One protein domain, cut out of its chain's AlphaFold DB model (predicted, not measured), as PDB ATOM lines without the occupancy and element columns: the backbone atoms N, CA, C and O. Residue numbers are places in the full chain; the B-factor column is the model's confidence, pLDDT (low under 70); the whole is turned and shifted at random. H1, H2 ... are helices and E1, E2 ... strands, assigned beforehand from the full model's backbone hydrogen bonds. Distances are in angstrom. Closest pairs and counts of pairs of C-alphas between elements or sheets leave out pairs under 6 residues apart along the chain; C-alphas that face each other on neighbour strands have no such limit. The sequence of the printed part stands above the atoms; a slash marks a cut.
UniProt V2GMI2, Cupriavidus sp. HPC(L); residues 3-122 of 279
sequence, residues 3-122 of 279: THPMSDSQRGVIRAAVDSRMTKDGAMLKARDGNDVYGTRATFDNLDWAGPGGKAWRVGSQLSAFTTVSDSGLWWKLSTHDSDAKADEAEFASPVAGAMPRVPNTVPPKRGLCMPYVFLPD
ATOM      1  N   THR A   3     154.853 150.670 124.662       92.38
ATOM      2  CA  THR A   3     155.763 151.791 124.432       92.38
ATOM      3  C   THR A   3     156.527 152.146 125.706       92.38
ATOM      4  O   THR A   3     156.055 151.948 126.830       92.38
ATOM      5  N   HIS A   4     157.690 152.775 125.535       92.00
ATOM      6  CA  HIS A   4     158.244 153.622 126.590       92.00
ATOM      7  C   HIS A   4     157.238 154.716 126.994       92.00
ATOM      8  O   HIS A   4     156.341 155.021 126.197       92.00
ATOM      9  N   PRO A   5     157.381 155.314 128.191       94.19
ATOM     10  CA  PRO A   5     156.648 156.517 128.554       94.19
ATOM     11  C   PRO A   5     156.779 157.575 127.456       94.19
ATOM     12  O   PRO A   5     157.879 157.832 126.959       94.19
ATOM     13  N   MET A   6     155.648 158.130 127.045       93.88
ATOM     14  CA  MET A   6     155.527 159.036 125.912       93.88
ATOM     15  C   MET A   6     155.263 160.459 126.392       93.88
ATOM     16  O   MET A   6     154.438 160.681 127.272       93.88
ATOM     17  N   SER A   7     155.898 161.431 125.744       94.25
ATOM     18  CA  SER A   7     155.477 162.837 125.788       94.25
ATOM     19  C   SER A   7     154.150 163.056 125.044       94.25
ATOM     20  O   SER A   7     153.707 162.200 124.273       94.25
ATOM     21  N   ASP A   8     153.530 164.226 125.211       90.44
ATOM     22  CA  ASP A   8     152.280 164.572 124.515       90.44
ATOM     23  C   ASP A   8     152.392 164.530 122.990       90.44
ATOM     24  O   ASP A   8     151.500 164.014 122.314       90.44
ATOM     25  N   SER A   9     153.512 165.000 122.435       92.56
ATOM     26  CA  SER A   9     153.750 164.943 120.989       92.56
ATOM     27  C   SER A   9     153.834 163.495 120.495       92.56
ATOM     28  O   SER A   9     153.206 163.139 119.496       92.56
ATOM     29  N   GLN A  10     154.531 162.626 121.233       94.19
ATOM     30  CA  GLN A  10     154.618 161.195 120.926       94.19
ATOM     31  C   GLN A  10     153.256 160.501 121.048       94.19
ATOM     32  O   GLN A  10     152.922 159.672 120.201       94.19
ATOM     33  N   ARG A  11     152.436 160.872 122.043       90.94
ATOM     34  CA  ARG A  11     151.052 160.385 122.161       90.94
ATOM     35  C   ARG A  11     150.224 160.747 120.927       90.94
ATOM     36  O   ARG A  11     149.496 159.894 120.423       90.94
ATOM     37  N   GLY A  12     150.363 161.972 120.415       91.19
ATOM     38  CA  GLY A  12     149.715 162.406 119.174       91.19
ATOM     39  C   GLY A  12     150.106 161.547 117.969       91.19
ATOM     40  O   GLY A  12     149.234 161.056 117.254       91.19
ATOM     41  N   VAL A  13     151.408 161.287 117.793       93.88
ATOM     42  CA  VAL A  13     151.927 160.430 116.708       93.88
ATOM     43  C   VAL A  13     151.373 159.009 116.799       93.88
ATOM     44  O   VAL A  13     150.929 158.453 115.794       93.88
ATOM     45  N   ILE A  14     151.363 158.413 117.994       92.88
ATOM     46  CA  ILE A  14     150.845 157.055 118.178       92.88
ATOM     47  C   ILE A  14     149.341 156.991 117.914       92.88
ATOM     48  O   ILE A  14     148.903 156.077 117.222       92.88
ATOM     49  N   ARG A  15     148.554 157.967 118.377       91.19
ATOM     50  CA  ARG A  15     147.116 158.030 118.064       91.19
ATOM     51  C   ARG A  15     146.869 158.113 116.558       91.19
ATOM     52  O   ARG A  15     146.076 157.340 116.034       91.19
ATOM     53  N   ALA A  16     147.613 158.955 115.841       93.88
ATOM     54  CA  ALA A  16     147.525 159.016 114.382       93.88
ATOM     55  C   ALA A  16     147.909 157.680 113.710       93.88
ATOM     56  O   ALA A  16     147.298 157.279 112.719       93.88
ATOM     57  N   ALA A  17     148.889 156.954 114.259       94.69
ATOM     58  CA  ALA A  17     149.263 155.630 113.769       94.69
ATOM     59  C   ALA A  17     148.172 154.571 114.021       94.69
ATOM     60  O   ALA A  17     147.934 153.735 113.146       94.69
ATOM     61  N   VAL A  18     147.491 154.620 115.173       94.94
ATOM     62  CA  VAL A  18     146.318 153.777 115.477       94.94
ATOM     63  C   VAL A  18     145.213 154.040 114.455       94.94
ATOM     64  O   VAL A  18     144.698 153.100 113.856       94.94
ATOM     65  N   ASP A  19     144.929 155.307 114.164       95.06
ATOM     66  CA  ASP A  19     143.880 155.708 113.220       95.06
ATOM     67  C   ASP A  19     144.199 155.251 111.799       95.06
ATOM     68  O   ASP A  19     143.368 154.635 111.127       95.06
ATOM     69  N   SER A  20     145.446 155.466 111.371       96.19
ATOM     70  CA  SER A  20     145.944 154.971 110.090       96.19
ATOM     71  C   SER A  20     145.808 153.452 109.989       96.19
ATOM     72  O   SER A  20     145.440 152.930 108.933       96.19
ATOM     73  N   ARG A  21     146.077 152.723 111.077       95.56
ATOM     74  CA  ARG A  21     145.930 151.269 111.096       95.56
ATOM     75  C   ARG A  21     144.468 150.837 110.994       95.56
ATOM     76  O   ARG A  21     144.184 149.971 110.174       95.56
ATOM     77  N   MET A  22     143.558 151.462 111.738       95.44
ATOM     78  CA  MET A  22     142.117 151.198 111.636       95.44
ATOM     79  C   MET A  22     141.605 151.421 110.209       95.44
ATOM     80  O   MET A  22     140.923 150.565 109.650       95.44
ATOM     81  N   THR A  23     141.997 152.534 109.575       95.88
ATOM     82  CA  THR A  23     141.655 152.807 108.168       95.88
ATOM     83  C   THR A  23     142.205 151.728 107.233       95.88
ATOM     84  O   THR A  23     141.492 151.279 106.336       95.88
ATOM     85  N   LYS A  24     143.450 151.278 107.444       95.75
ATOM     86  CA  LYS A  24     144.052 150.191 106.655       95.75
ATOM     87  C   LYS A  24     143.305 148.874 106.826       95.75
ATOM     88  O   LYS A  24     143.060 148.215 105.825       95.75
ATOM     89  N   ASP A  25     142.918 148.506 108.044       94.25
ATOM     90  CA  ASP A  25     142.175 147.265 108.287       94.25
ATOM     91  C   ASP A  25     140.792 147.306 107.602       94.25
ATOM     92  O   ASP A  25     140.406 146.347 106.933       94.25
ATOM     93  N   GLY A  26     140.095 148.448 107.646       93.75
ATOM     94  CA  GLY A  26     138.851 148.648 106.893       93.75
ATOM     95  C   GLY A  26     139.042 148.610 105.369       93.75
ATOM     96  O   GLY A  26     138.229 148.028 104.650       93.75
ATOM     97  N   ALA A  27     140.134 149.183 104.853       94.19
ATOM     98  CA  ALA A  27     140.479 149.102 103.432       94.19
ATOM     99  C   ALA A  27     140.837 147.668 103.004       94.19
ATOM    100  O   ALA A  27     140.435 147.235 101.927       94.19
ATOM    101  N   MET A  28     141.539 146.912 103.854       92.62
ATOM    102  CA  MET A  28     141.852 145.502 103.619       92.62
ATOM    103  C   MET A  28     140.595 144.633 103.588       92.62
ATOM    104  O   MET A  28     140.509 143.750 102.742       92.62
ATOM    105  N   LEU A  29     139.613 144.894 104.456       93.75
ATOM    106  CA  LEU A  29     138.316 144.214 104.406       93.75
ATOM    107  C   LEU A  29     137.609 144.471 103.067       93.75
ATOM    108  O   LEU A  29     137.138 143.534 102.427       93.75
ATOM    109  N   LYS A  30     137.584 145.727 102.600       93.06
ATOM    110  CA  LYS A  30     137.020 146.078 101.284       93.06
ATOM    111  C   LYS A  30     137.759 145.391 100.136       93.06
ATOM    112  O   LYS A  30     137.112 144.870  99.240       93.06
ATOM    113  N   ALA A  31     139.090 145.357 100.184       93.56
ATOM    114  CA  ALA A  31     139.923 144.693  99.178       93.56
ATOM    115  C   ALA A  31     139.757 143.161  99.151       93.56
ATOM    116  O   ALA A  31     140.189 142.520  98.201       93.56
ATOM    117  N   ARG A  32     139.150 142.576 100.189       93.62
ATOM    118  CA  ARG A  32     138.789 141.153 100.282       93.62
ATOM    119  C   ARG A  32     137.301 140.913 100.021       93.62
ATOM    120  O   ARG A  32     136.741 139.934 100.508       93.62
ATOM    121  N   ASP A  33     136.646 141.843  99.332       93.94
ATOM    122  CA  ASP A  33     135.215 141.804  99.029       93.94
ATOM    123  C   ASP A  33     134.335 141.633 100.276       93.94
ATOM    124  O   ASP A  33     133.291 140.987 100.245       93.94
ATOM    125  N   GLY A  34     134.752 142.224 101.401       91.62
ATOM    126  CA  GLY A  34     134.047 142.133 102.679       91.62
ATOM    127  C   GLY A  34     134.249 140.812 103.418       91.62
ATOM    128  O   GLY A  34     133.479 140.524 104.331       91.62
ATOM    129  N   ASN A  35     135.249 140.015 103.042       91.56
ATOM    130  CA  ASN A  35     135.606 138.788 103.745       91.56
ATOM    131  C   ASN A  35     136.832 138.986 104.646       91.56
ATOM    132  O   ASN A  35     137.737 139.776 104.355       91.56
ATOM    133  N   ASP A  36     136.871 138.263 105.759       88.12
ATOM    134  CA  ASP A  36     138.011 138.250 106.666       88.12
ATOM    135  C   ASP A  36     139.190 137.414 106.120       88.12
ATOM    136  O   ASP A  36     139.220 137.006 104.958       88.12
ATOM    137  N   VAL A  37     140.216 137.184 106.948       86.62
ATOM    138  CA  VAL A  37     141.397 136.386 106.553       86.62
ATOM    139  C   VAL A  37     141.088 134.910 106.278       86.62
ATOM    140  O   VAL A  37     141.936 134.230 105.703       86.62
ATOM    141  N   TYR A  38     139.911 134.426 106.668       87.56
ATOM    142  CA  TYR A  38     139.475 133.041 106.507       87.56
ATOM    143  C   TYR A  38     138.405 132.881 105.422       87.56
ATOM    144  O   TYR A  38     137.922 131.777 105.195       87.56
ATOM    145  N   GLY A  39     138.059 133.962 104.716       87.50
ATOM    146  CA  GLY A  39     137.044 133.938 103.664       87.50
ATOM    147  C   GLY A  39     135.610 134.028 104.190       87.50
ATOM    148  O   GLY A  39     134.675 133.837 103.417       87.50
ATOM    149  N   THR A  40     135.422 134.348 105.472       87.75
ATOM    150  CA  THR A  40     134.095 134.529 106.066       87.75
ATOM    151  C   THR A  40     133.647 135.972 105.901       87.75
ATOM    152  O   THR A  40     134.430 136.899 106.121       87.75
ATOM    153  N   ARG A  41     132.375 136.187 105.542       90.38
ATOM    154  CA  ARG A  41     131.796 137.531 105.452       90.38
ATOM    155  C   ARG A  41     131.935 138.248 106.796       90.38
ATOM    156  O   ARG A  41     131.516 137.724 107.822       90.38
ATOM    157  N   ALA A  42     132.487 139.454 106.775       91.00
ATOM    158  CA  ALA A  42     132.826 140.198 107.977       91.00
ATOM    159  C   ALA A  42     132.431 141.674 107.892       91.00
ATOM    160  O   ALA A  42     132.303 142.261 106.814       91.00
ATOM    161  N   THR A  43     132.262 142.276 109.065       91.69
ATOM    162  CA  THR A  43     132.050 143.710 109.261       91.69
ATOM    163  C   THR A  43     133.279 144.355 109.891       91.69
ATOM    164  O   THR A  43     134.191 143.677 110.374       91.69
ATOM    165  N   PHE A  44     133.316 145.686 109.828       94.25
ATOM    166  CA  PHE A  44     134.238 146.502 110.605       94.25
ATOM    167  C   PHE A  44     133.448 147.127 111.752       94.25
ATOM    168  O   PHE A  44     132.590 147.975 111.500       94.25
ATOM    169  N   ASP A  45     133.767 146.748 112.984       93.12
ATOM    170  CA  ASP A  45     133.048 147.211 114.170       93.12
ATOM    171  C   ASP A  45     133.992 148.014 115.067       93.12
ATOM    172  O   ASP A  45     135.103 147.572 115.365       93.12
ATOM    173  N   ASN A  46     133.558 149.195 115.510       93.38
ATOM    174  CA  ASN A  46     134.248 149.933 116.567       93.38
ATOM    175  C   ASN A  46     133.749 149.436 117.924       93.38
ATOM    176  O   ASN A  46     132.544 149.296 118.114       93.38
ATOM    177  N   LEU A  47     134.672 149.218 118.857       91.50
ATOM    178  CA  LEU A  47     134.385 148.732 120.203       91.50
ATOM    179  C   LEU A  47     134.722 149.828 121.226       91.50
ATOM    180  O   LEU A  47     135.695 150.569 121.060       91.50
ATOM    181  N   ASP A  48     133.924 149.940 122.283       86.75
ATOM    182  CA  ASP A  48     133.934 151.069 123.226       86.75
ATOM    183  C   ASP A  48     134.673 150.788 124.548       86.75
ATOM    184  O   ASP A  48     134.957 151.708 125.319       86.75
ATOM    185  N   TRP A  49     135.078 149.543 124.795       85.25
ATOM    186  CA  TRP A  49     135.686 149.121 126.061       85.25
ATOM    187  C   TRP A  49     137.157 149.546 126.250       85.25
ATOM    188  O   TRP A  49     137.705 149.380 127.339       85.25
ATOM    189  N   ALA A  50     137.828 150.119 125.240       85.00
ATOM    190  CA  ALA A  50     139.250 150.505 125.324       85.00
ATOM    191  C   ALA A  50     139.536 151.710 126.249       85.00
ATOM    192  O   ALA A  50     140.703 152.049 126.484       85.00
ATOM    193  N   GLY A  51     138.484 152.345 126.771       77.12
ATOM    194  CA  GLY A  51     138.559 153.465 127.701       77.12
ATOM    195  C   GLY A  51     138.946 154.804 127.055       77.12
ATOM    196  O   GLY A  51     139.179 154.891 125.845       77.12
ATOM    197  N   PRO A  52     139.016 155.885 127.855       70.56
ATOM    198  CA  PRO A  52     139.284 157.231 127.356       70.56
ATOM    199  C   PRO A  52     140.636 157.337 126.636       70.56
ATOM    200  O   PRO A  52     141.694 157.113 127.220       70.56
ATOM    201  N   GLY A  53     140.608 157.710 125.354       77.62
ATOM    202  CA  GLY A  53     141.812 157.855 124.527       77.62
ATOM    203  C   GLY A  53     142.383 156.544 123.975       77.62
ATOM    204  O   GLY A  53     143.392 156.592 123.263       77.62
ATOM    205  N   GLY A  54     141.743 155.409 124.271       89.31
ATOM    206  CA  GLY A  54     141.971 154.131 123.611       89.31
ATOM    207  C   GLY A  54     141.076 153.949 122.385       89.31
ATOM    208  O   GLY A  54     140.125 154.697 122.164       89.31
ATOM    209  N   LYS A  55     141.399 152.946 121.570       94.38
ATOM    210  CA  LYS A  55     140.581 152.489 120.444       94.38
ATOM    211  C   LYS A  55     140.590 150.974 120.410       94.38
ATOM    212  O   LYS A  55     141.655 150.375 120.544       94.38
ATOM    213  N   ALA A  56     139.433 150.376 120.184       94.75
ATOM    214  CA  ALA A  56     139.302 148.961 119.897       94.75
ATOM    215  C   ALA A  56     138.406 148.773 118.674       94.75
ATOM    216  O   ALA A  56     137.474 149.545 118.450       94.75
ATOM    217  N   TRP A  57     138.729 147.787 117.847       94.75
ATOM    218  CA  TRP A  57     137.953 147.466 116.657       94.75
ATOM    219  C   TRP A  57     138.056 145.989 116.311       94.75
ATOM    220  O   TRP A  57     139.028 145.309 116.659       94.75
ATOM    221  N   ARG A  58     137.043 145.512 115.592       92.81
ATOM    222  CA  ARG A  58     136.955 144.161 115.054       92.81
ATOM    223  C   ARG A  58     136.860 144.201 113.533       92.81
ATOM    224  O   ARG A  58     136.164 145.038 112.966       92.81
ATOM    225  N   VAL A  59     137.550 143.264 112.889       91.75
ATOM    226  CA  VAL A  59     137.400 142.913 111.475       91.75
ATOM    227  C   VAL A  59     137.228 141.401 111.387       91.75
ATOM    228  O   VAL A  59     138.213 140.661 111.349       91.75
ATOM    229  N   GLY A  60     135.974 140.942 111.407       87.25
ATOM    230  CA  GLY A  60     135.639 139.514 111.458       87.25
ATOM    231  C   GLY A  60     136.318 138.799 112.630       87.25
ATOM    232  O   GLY A  60     136.153 139.187 113.785       87.25
ATOM    233  N   SER A  61     137.137 137.800 112.308       86.69
ATOM    234  CA  SER A  61     137.984 137.026 113.231       86.69
ATOM    235  C   SER A  61     139.104 137.800 113.943       86.69
ATOM    236  O   SER A  61     139.819 137.234 114.769       86.69
ATOM    237  N   GLN A  62     139.333 139.072 113.611       90.62
ATOM    238  CA  GLN A  62     140.450 139.848 114.151       90.62
ATOM    239  C   GLN A  62     139.960 140.958 115.065       90.62
ATOM    240  O   GLN A  62     139.233 141.842 114.623       90.62
ATOM    241  N   LEU A  63     140.427 140.970 116.311       92.88
ATOM    242  CA  LEU A  63     140.274 142.111 117.206       92.88
ATOM    243  C   LEU A  63     141.615 142.814 117.366       92.88
ATOM    244  O   LEU A  63     142.671 142.182 117.439       92.88
ATOM    245  N   SER A  64     141.581 144.136 117.426       94.50
ATOM    246  CA  SER A  64     142.744 144.969 117.704       94.50
ATOM    247  C   SER A  64     142.367 146.058 118.685       94.50
ATOM    248  O   SER A  64     141.252 146.573 118.660       94.50
ATOM    249  N   ALA A  65     143.308 146.401 119.555       94.38
ATOM    250  CA  ALA A  65     143.112 147.477 120.499       94.38
ATOM    251  C   ALA A  65     144.406 148.191 120.856       94.38
ATOM    252  O   ALA A  65     145.505 147.624 120.853       94.38
ATOM    253  N   PHE A  66     144.226 149.459 121.190       94.25
ATOM    254  CA  PHE A  66     145.219 150.339 121.756       94.25
ATOM    255  C   PHE A  66     144.611 151.072 122.950       94.25
ATOM    256  O   PHE A  66     143.511 151.609 122.855       94.25
ATOM    257  N   THR A  67     145.340 151.146 124.056       92.69
ATOM    258  CA  THR A  67     144.985 152.000 125.192       92.69
ATOM    259  C   THR A  67     146.239 152.586 125.832       92.69
ATOM    260  O   THR A  67     147.363 152.201 125.498       92.69
ATOM    261  N   THR A  68     146.060 153.530 126.747       91.50
ATOM    262  CA  THR A  68     147.149 154.124 127.526       91.50
ATOM    263  C   THR A  68     147.036 153.736 128.989       91.50
ATOM    264  O   THR A  68     145.977 153.872 129.593       91.50
ATOM    265  N   VAL A  69     148.151 153.306 129.569       91.25
ATOM    266  CA  VAL A  69     148.307 153.042 130.998       91.25
ATOM    267  C   VAL A  69     149.317 154.055 131.526       91.25
ATOM    268  O   VAL A  69     150.526 153.894 131.340       91.25
ATOM    269  N   SER A  70     148.819 155.122 132.160       91.12
ATOM    270  CA  SER A  70     149.619 156.319 132.462       91.12
ATOM    271  C   SER A  70     150.284 156.859 131.179       91.12
ATOM    272  O   SER A  70     149.613 157.016 130.158       91.12
ATOM    273  N   ASP A  71     151.593 157.096 131.191       92.31
ATOM    274  CA  ASP A  71     152.340 157.617 130.045       92.31
ATOM    275  C   ASP A  71     152.719 156.561 128.991       92.31
ATOM    276  O   ASP A  71     153.300 156.906 127.962       92.31
ATOM    277  N   SER A  72     152.406 155.281 129.206       93.62
ATOM    278  CA  SER A  72     152.750 154.190 128.286       93.62
ATOM    279  C   SER A  72     151.549 153.724 127.467       93.62
ATOM    280  O   SER A  72     150.433 153.618 127.964       93.62
ATOM    281  N   GLY A  73     151.782 153.396 126.200       92.38
ATOM    282  CA  GLY A  73     150.790 152.830 125.293       92.38
ATOM    283  C   GLY A  73     150.864 151.308 125.281       92.38
ATOM    284  O   GLY A  73     151.956 150.737 125.253       92.38
ATOM    285  N   LEU A  74     149.707 150.658 125.260       92.19
ATOM    286  CA  LEU A  74     149.548 149.214 125.160       92.19
ATOM    287  C   LEU A  74     148.757 148.895 123.891       92.19
ATOM    288  O   LEU A  74     147.641 149.367 123.725       92.19
ATOM    289  N   TRP A  75     149.343 148.088 123.007       92.00
ATOM    290  CA  TRP A  75     148.710 147.591 121.784       92.00
ATOM    291  C   TRP A  75     148.647 146.070 121.806       92.00
ATOM    292  O   TRP A  75     149.680 145.414 121.999       92.00
ATOM    293  N   TRP A  76     147.486 145.493 121.514       91.31
ATOM    294  CA  TRP A  76     147.321 144.049 121.394       91.31
ATOM    295  C   TRP A  76     146.296 143.683 120.323       91.31
ATOM    296  O   TRP A  76     145.574 144.529 119.799       91.31
ATOM    297  N   LYS A  77     146.331 142.414 119.925       91.69
ATOM    298  CA  LYS A  77     145.463 141.849 118.900       91.69
ATOM    299  C   LYS A  77     145.098 140.422 119.267       91.69
ATOM    300  O   LYS A  77     145.906 139.732 119.889       91.69
ATOM    301  N   LEU A  78     143.922 140.005 118.841       88.75
ATOM    302  CA  LEU A  78     143.430 138.644 118.946       88.75
ATOM    303  C   LEU A  78     142.996 138.191 117.554       88.75
ATOM    304  O   LEU A  78     142.531 138.988 116.737       88.75
ATOM    305  N   SER A  79     143.236 136.925 117.252       87.19
ATOM    306  CA  SER A  79     142.756 136.287 116.032       87.19
ATOM    307  C   SER A  79     142.125 134.971 116.437       87.19
ATOM    308  O   SER A  79     142.817 134.109 116.977       87.19
ATOM    309  N   THR A  80     140.826 134.856 116.212       82.19
ATOM    310  CA  THR A  80     140.004 133.716 116.615       82.19
ATOM    311  C   THR A  80     139.277 133.161 115.399       82.19
ATOM    312  O   THR A  80     138.909 133.896 114.491       82.19
ATOM    313  N   HIS A  81     139.137 131.843 115.329       77.56
ATOM    314  CA  HIS A  81     138.449 131.149 114.242       77.56
ATOM    315  C   HIS A  81     137.301 130.356 114.859       77.56
ATOM    316  O   HIS A  81     137.537 129.647 115.837       77.56
ATOM    317  N   ASP A  82     136.094 130.466 114.300       70.44
ATOM    318  CA  ASP A  82     134.886 129.760 114.759       70.44
ATOM    319  C   ASP A  82     134.551 129.939 116.255       70.44
ATOM    320  O   ASP A  82     134.261 128.976 116.967       70.44
ATOM    321  N   SER A  83     134.591 131.175 116.749       72.69
ATOM    322  CA  SER A  83     134.320 131.524 118.150       72.69
ATOM    323  C   SER A  83     133.112 132.452 118.305       72.69
ATOM    324  O   SER A  83     132.691 133.143 117.374       72.69
ATOM    325  N   ASP A  84     132.534 132.470 119.510       82.12
ATOM    326  CA  ASP A  84     131.483 133.424 119.866       82.12
ATOM    327  C   ASP A  84     132.086 134.832 119.982       82.12
ATOM    328  O   ASP A  84     132.900 135.115 120.863       82.12
ATOM    329  N   ALA A  85     131.643 135.737 119.109       80.38
ATOM    330  CA  ALA A  85     132.124 137.111 119.054       80.38
ATOM    331  C   ALA A  85     131.976 137.869 120.390       80.38
ATOM    332  O   ALA A  85     132.820 138.704 120.717       80.38
ATOM    333  N   LYS A  86     130.938 137.606 121.189       82.12
ATOM    334  CA  LYS A  86     130.783 138.254 122.500       82.12
ATOM    335  C   LYS A  86     131.755 137.682 123.524       82.12
ATOM    336  O   LYS A  86     132.318 138.444 124.307       82.12
ATOM    337  N   ALA A  87     131.966 136.367 123.507       84.25
ATOM    338  CA  ALA A  87     132.936 135.723 124.387       84.25
ATOM    339  C   ALA A  87     134.362 136.211 124.088       84.25
ATOM    340  O   ALA A  87     135.073 136.613 125.007       84.25
ATOM    341  N   ASP A  88     134.730 136.287 122.806       84.62
ATOM    342  CA  ASP A  88     136.029 136.802 122.365       84.62
ATOM    343  C   ASP A  88     136.257 138.245 122.795       84.62
ATOM    344  O   ASP A  88     137.362 138.622 123.165       84.62
ATOM    345  N   GLU A  89     135.225 139.082 122.712       85.44
ATOM    346  CA  GLU A  89     135.336 140.484 123.096       85.44
ATOM    347  C   GLU A  89     135.549 140.634 124.603       85.44
ATOM    348  O   GLU A  89     136.432 141.384 125.024       85.44
ATOM    349  N   ALA A  90     134.806 139.873 125.411       84.38
ATOM    350  CA  ALA A  90     134.993 139.838 126.855       84.38
ATOM    351  C   ALA A  90     136.396 139.330 127.231       84.38
ATOM    352  O   ALA A  90     137.081 139.955 128.046       84.38
ATOM    353  N   GLU A  91     136.858 138.245 126.601       82.94
ATOM    354  CA  GLU A  91     138.213 137.723 126.795       82.94
ATOM    355  C   GLU A  91     139.265 138.753 126.377       82.94
ATOM    356  O   GLU A  91     140.224 138.977 127.111       82.94
ATOM    357  N   PHE A  92     139.074 139.429 125.246       86.12
ATOM    358  CA  PHE A  92     140.023 140.388 124.689       86.12
ATOM    359  C   PHE A  92     140.118 141.701 125.480       86.12
ATOM    360  O   PHE A  92     141.198 142.301 125.541       86.12
ATOM    361  N   ALA A  93     139.019 142.130 126.105       85.50
ATOM    362  CA  ALA A  93     138.973 143.295 126.987       85.50
ATOM    363  C   ALA A  93     139.552 142.998 128.385       85.50
ATOM    364  O   ALA A  93     140.133 143.880 129.026       85.50
ATOM    365  N   SER A  94     139.436 141.752 128.857       81.19
ATOM    366  CA  SER A  94     139.809 141.353 130.221       81.19
ATOM    367  C   SER A  94     141.248 141.690 130.659       81.19
ATOM    368  O   SER A  94     141.403 142.175 131.785       81.19
ATOM    369  N   PRO A  95     142.311 141.554 129.830       74.12
ATOM    370  CA  PRO A  95     143.683 141.721 130.302       74.12
ATOM    371  C   PRO A  95     144.005 143.170 130.667       74.12
ATOM    372  O   PRO A  95     144.957 143.425 131.403       74.12
ATOM    373  N   VAL A  96     143.233 144.129 130.143       80.06
ATOM    374  CA  VAL A  96     143.478 145.563 130.337       80.06
ATOM    375  C   VAL A  96     142.520 146.225 131.315       80.06
ATOM    376  O   VAL A  96     142.833 147.309 131.800       80.06
ATOM    377  N   ALA A  97     141.417 145.558 131.672       80.31
ATOM    378  CA  ALA A  97     140.426 146.065 132.622       80.31
ATOM    379  C   ALA A  97     141.027 146.401 134.003       80.31
ATOM    380  O   ALA A  97     140.493 147.235 134.729       80.31
ATOM    381  N   GLY A  98     142.166 145.791 134.350       85.50
ATOM    382  CA  GLY A  98     142.925 146.074 135.569       85.50
ATOM    383  C   GLY A  98     144.369 146.514 135.335       85.50
ATOM    384  O   GLY A  98     145.165 146.437 136.269       85.50
ATOM    385  N   ALA A  99     144.751 146.916 134.119       90.25
ATOM    386  CA  ALA A  99     146.137 147.272 133.827       90.25
ATOM    387  C   ALA A  99     146.602 148.467 134.676       90.25
ATOM    388  O   ALA A  99     145.938 149.498 134.756       90.25
ATOM    389  N   MET A 100     147.774 148.338 135.297       92.19
ATOM    390  CA  MET A 100     148.335 149.356 136.185       92.19
ATOM    391  C   MET A 100     149.703 149.828 135.689       92.19
ATOM    392  O   MET A 100     150.478 149.018 135.168       92.19
ATOM    393  N   PRO A 101     150.055 151.112 135.883       93.81
ATOM    394  CA  PRO A 101     151.412 151.566 135.634       93.81
ATOM    395  C   PRO A 101     152.381 150.861 136.585       93.81
ATOM    396  O   PRO A 101     152.095 150.651 137.765       93.81
ATOM    397  N   ARG A 102     153.555 150.508 136.067       93.44
ATOM    398  CA  ARG A 102     154.615 149.835 136.814       93.44
ATOM    399  C   ARG A 102     155.920 150.593 136.653       93.44
ATOM    400  O   ARG A 102     156.450 150.721 135.552       93.44
ATOM    401  N   VAL A 103     156.489 151.030 137.769       91.56
ATOM    402  CA  VAL A 103     157.812 151.660 137.773       91.56
ATOM    403  C   VAL A 103     158.866 150.626 137.337       91.56
ATOM    404  O   VAL A 103     158.835 149.485 137.817       91.56
ATOM    405  N   PRO A 104     159.808 150.966 136.438       89.38
ATOM    406  CA  PRO A 104     160.901 150.069 136.072       89.38
ATOM    407  C   PRO A 104     161.634 149.517 137.299       89.38
ATOM    408  O   PRO A 104     161.775 150.200 138.307       89.38
ATOM    409  N   ASN A 105     162.105 148.271 137.212       86.38
ATOM    410  CA  ASN A 105     162.807 147.559 138.292       86.38
ATOM    411  C   ASN A 105     162.000 147.321 139.581       86.38
ATOM    412  O   ASN A 105     162.548 146.799 140.547       86.38
ATOM    413  N   THR A 106     160.703 147.634 139.601       89.94
ATOM    414  CA  THR A 106     159.813 147.237 140.698       89.94
ATOM    415  C   THR A 106     159.073 145.948 140.355       89.94
ATOM    416  O   THR A 106     158.670 145.732 139.204       89.94
ATOM    417  N   VAL A 107     158.903 145.086 141.358       88.75
ATOM    418  CA  VAL A 107     158.157 143.828 141.250       88.75
ATOM    419  C   VAL A 107     156.869 143.969 142.063       88.75
ATOM    420  O   VAL A 107     156.933 143.981 143.292       88.75
ATOM    421  N   PRO A 108     155.699 144.099 141.410       88.25
ATOM    422  CA  PRO A 108     154.416 144.126 142.100       88.25
ATOM    423  C   PRO A 108     154.202 142.854 142.936       88.25
ATOM    424  O   PRO A 108     154.481 141.756 142.440       88.25
ATOM    425  N   PRO A 109     153.675 142.968 144.172       85.38
ATOM    426  CA  PRO A 109     153.453 141.817 145.052       85.38
ATOM    427  C   PRO A 109     152.223 140.978 144.662       85.38
ATOM    428  O   PRO A 109     152.034 139.889 145.199       85.38
ATOM    429  N   LYS A 110     151.386 141.485 143.745       86.00
ATOM    430  CA  LYS A 110     150.157 140.836 143.268       86.00
ATOM    431  C   LYS A 110     150.450 139.812 142.164       86.00
ATOM    432  O   LYS A 110     151.426 139.957 141.424       86.00
ATOM    433  N   ARG A 111     149.574 138.808 142.028       86.75
ATOM    434  CA  ARG A 111     149.528 137.921 140.849       86.75
ATOM    435  C   ARG A 111     149.178 138.723 139.593       86.75
ATOM    436  O   ARG A 111     148.485 139.734 139.688       86.75
ATOM    437  N   GLY A 112     149.754 138.336 138.462       87.94
ATOM    438  CA  GLY A 112     149.767 139.156 137.255       87.94
ATOM    439  C   GLY A 112     151.075 139.112 136.482       87.94
ATOM    440  O   GLY A 112     152.124 138.697 136.986       87.94
ATOM    441  N   LEU A 113     151.019 139.632 135.268       88.56
ATOM    442  CA  LEU A 113     152.107 139.715 134.323       88.56
ATOM    443  C   LEU A 113     152.841 141.055 134.405       88.56
ATOM    444  O   LEU A 113     152.262 142.131 134.242       88.56
ATOM    445  N   CYS A 114     154.153 140.984 134.619       89.50
ATOM    446  CA  CYS A 114     155.027 142.149 134.596       89.50
ATOM    447  C   CYS A 114     155.546 142.385 133.181       89.50
ATOM    448  O   CYS A 114     156.386 141.636 132.690       89.50
ATOM    449  N   MET A 115     155.117 143.481 132.567       89.12
ATOM    450  CA  MET A 115     155.648 143.951 131.294       89.12
ATOM    451  C   MET A 115     156.449 145.245 131.506       89.12
ATOM    452  O   MET A 115     156.344 145.864 132.571       89.12
ATOM    453  N   PRO A 116     157.295 145.697 130.562       89.69
ATOM    454  CA  PRO A 116     157.909 147.023 130.658       89.69
ATOM    455  C   PRO A 116     156.834 148.095 130.901       89.69
ATOM    456  O   PRO A 116     155.861 148.146 130.162       89.69
ATOM    457  N   TYR A 117     156.983 148.905 131.954       92.50
ATOM    458  CA  TYR A 117     156.082 150.011 132.340       92.50
ATOM    459  C   TYR A 117     154.637 149.663 132.736       92.50
ATOM    460  O   TYR A 117     153.949 150.514 133.292       92.50
ATOM    461  N   VAL A 118     154.175 148.435 132.500       92.50
ATOM    462  CA  VAL A 118     152.784 148.018 132.728       92.50
ATOM    463  C   VAL A 118     152.742 146.720 133.530       92.50
ATOM    464  O   VAL A 118     153.577 145.829 133.361       92.50
ATOM    465  N   PHE A 119     151.761 146.611 134.413       93.00
ATOM    466  CA  PHE A 119     151.402 145.389 135.115       93.00
ATOM    467  C   PHE A 119     149.978 144.986 134.741       93.00
ATOM    468  O   PHE A 119     149.069 145.808 134.844       93.00
ATOM    469  N   LEU A 120     149.792 143.737 134.320       90.69
ATOM    470  CA  LEU A 120     148.481 143.177 133.996       90.69
ATOM    471  C   LEU A 120     148.111 142.169 135.088       90.69
ATOM    472  O   LEU A 120     148.761 141.127 135.158       90.69
ATOM    473  N   PRO A 121     147.155 142.453 135.986       89.50
ATOM    474  CA  PRO A 121     146.714 141.466 136.964       89.50
ATOM    475  C   PRO A 121     146.101 140.253 136.254       89.50
ATOM    476  O   PRO A 121     145.393 140.405 135.262       89.50
ATOM    477  N   ASP A 122     146.388 139.057 136.763       85.56
ATOM    478  CA  ASP A 122     145.852 137.792 136.258       85.56
ATOM    479  C   ASP A 122     145.506 136.846 137.418       85.56
ATOM    480  O   ASP A 122     145.909 137.057 138.568       85.56
TER     481      ASP A 122
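What this domain is: This is residues 3 to 122 of the 279 residues of a protein of Cupriavidus sp. HPC(L) (UniProt V2GMI2). A four-stranded antiparallel sheet forms the middle layer, with the long helix H1 along one face and the short helix H2 along the other. At the end of the sheet where E3 turns into E4, a small hairpin of E5 and E6 sits beside that turn, with Val 118 of E6 near Val 69 of E3 and Ser 72 of E4, and is reached by the long link of residues 94 to 112. The printed part has 120 residues, with two named helices and six named strands in the order H1 E1 E2 E3 E4 H2 E5 E6; the class is mixed, helices and strands. The larger sheet has the order E1 - E2 - E3 - E4. The whole is compact, with a radius of gyration of the C-alphas of 15.7 A and spans of 48 by 33 by 20 A.

How they stand to each other: H1, residues 8 to 31, is on the sheet of E1, residues 44 to 47, E2, residues 55 to 59, E3, residues 62 to 69, and E4, residues 72 to 79. It lies over E2 and E3 at a height over the sheet of 9.9 A and runs along the strands, at 14 degrees to E2 on the local plane. The closest C-alphas of H1 and E2 are those of Asp 25 and Val 59, 7.2 A apart. The four strands form a meander, each strand the antiparallel neighbour of the one before. Within hydrogen-bond range are N 45 and O 58, 2.9 A, between E1 and E2; N 57 and O 64, 2.9 A, between E2 and E3; and N 74 and O 67, 2.8 A, between E3 and E4. H2, residues 85 to 93, is on the opposite face from H1, at a height over the sheet of 9.3 A. It lies over E3, and only just not over E2, on which 2 of its C-alphas fall. The closest C-alphas of H2 and E4 are those of Phe 92 and Leu 78, 6.9 A apart. E5, residues 113 to 115, and E6, residues 118 to 120, form an antiparallel hairpin, with N 113 and O 120 at 2.7 A. Residues 100 to 101 pair antiparallel with residues 118 to 119 of E6. The closest C-alphas of E3 and E6 are those of Val 69 and Val 118, 6.9 A apart; H1 and H2 are apart. In H1 and H2 every O i to N i+4 pair is within hydrogen-bond range.

Where its parts are: H1 begins at C-alpha 8, at (152.280, 164.572, 124.515), and measures 34.5 A from first to last C-alpha. E1 and E2 are short, E3 measures 22.8 A and E4 23.9 A, and E4 begins at C-alpha 72, at (152.750, 154.190, 128.286). H2 measures 12.2 A. E5 and E6 have three residues each, and E6 ends at C-alpha 120, at (148.481, 143.177, 133.996).

The domain as a whole: The two C-alphas farthest apart, those of Asp 33 and Pro 109, are 49.5 A apart. The printed part has no cut. The links from H1 to E1 and from H2 to E5 are long, with 12 and 19 residues. The mean pLDDT of the printed part is 89.4, and no printed residue is under 70.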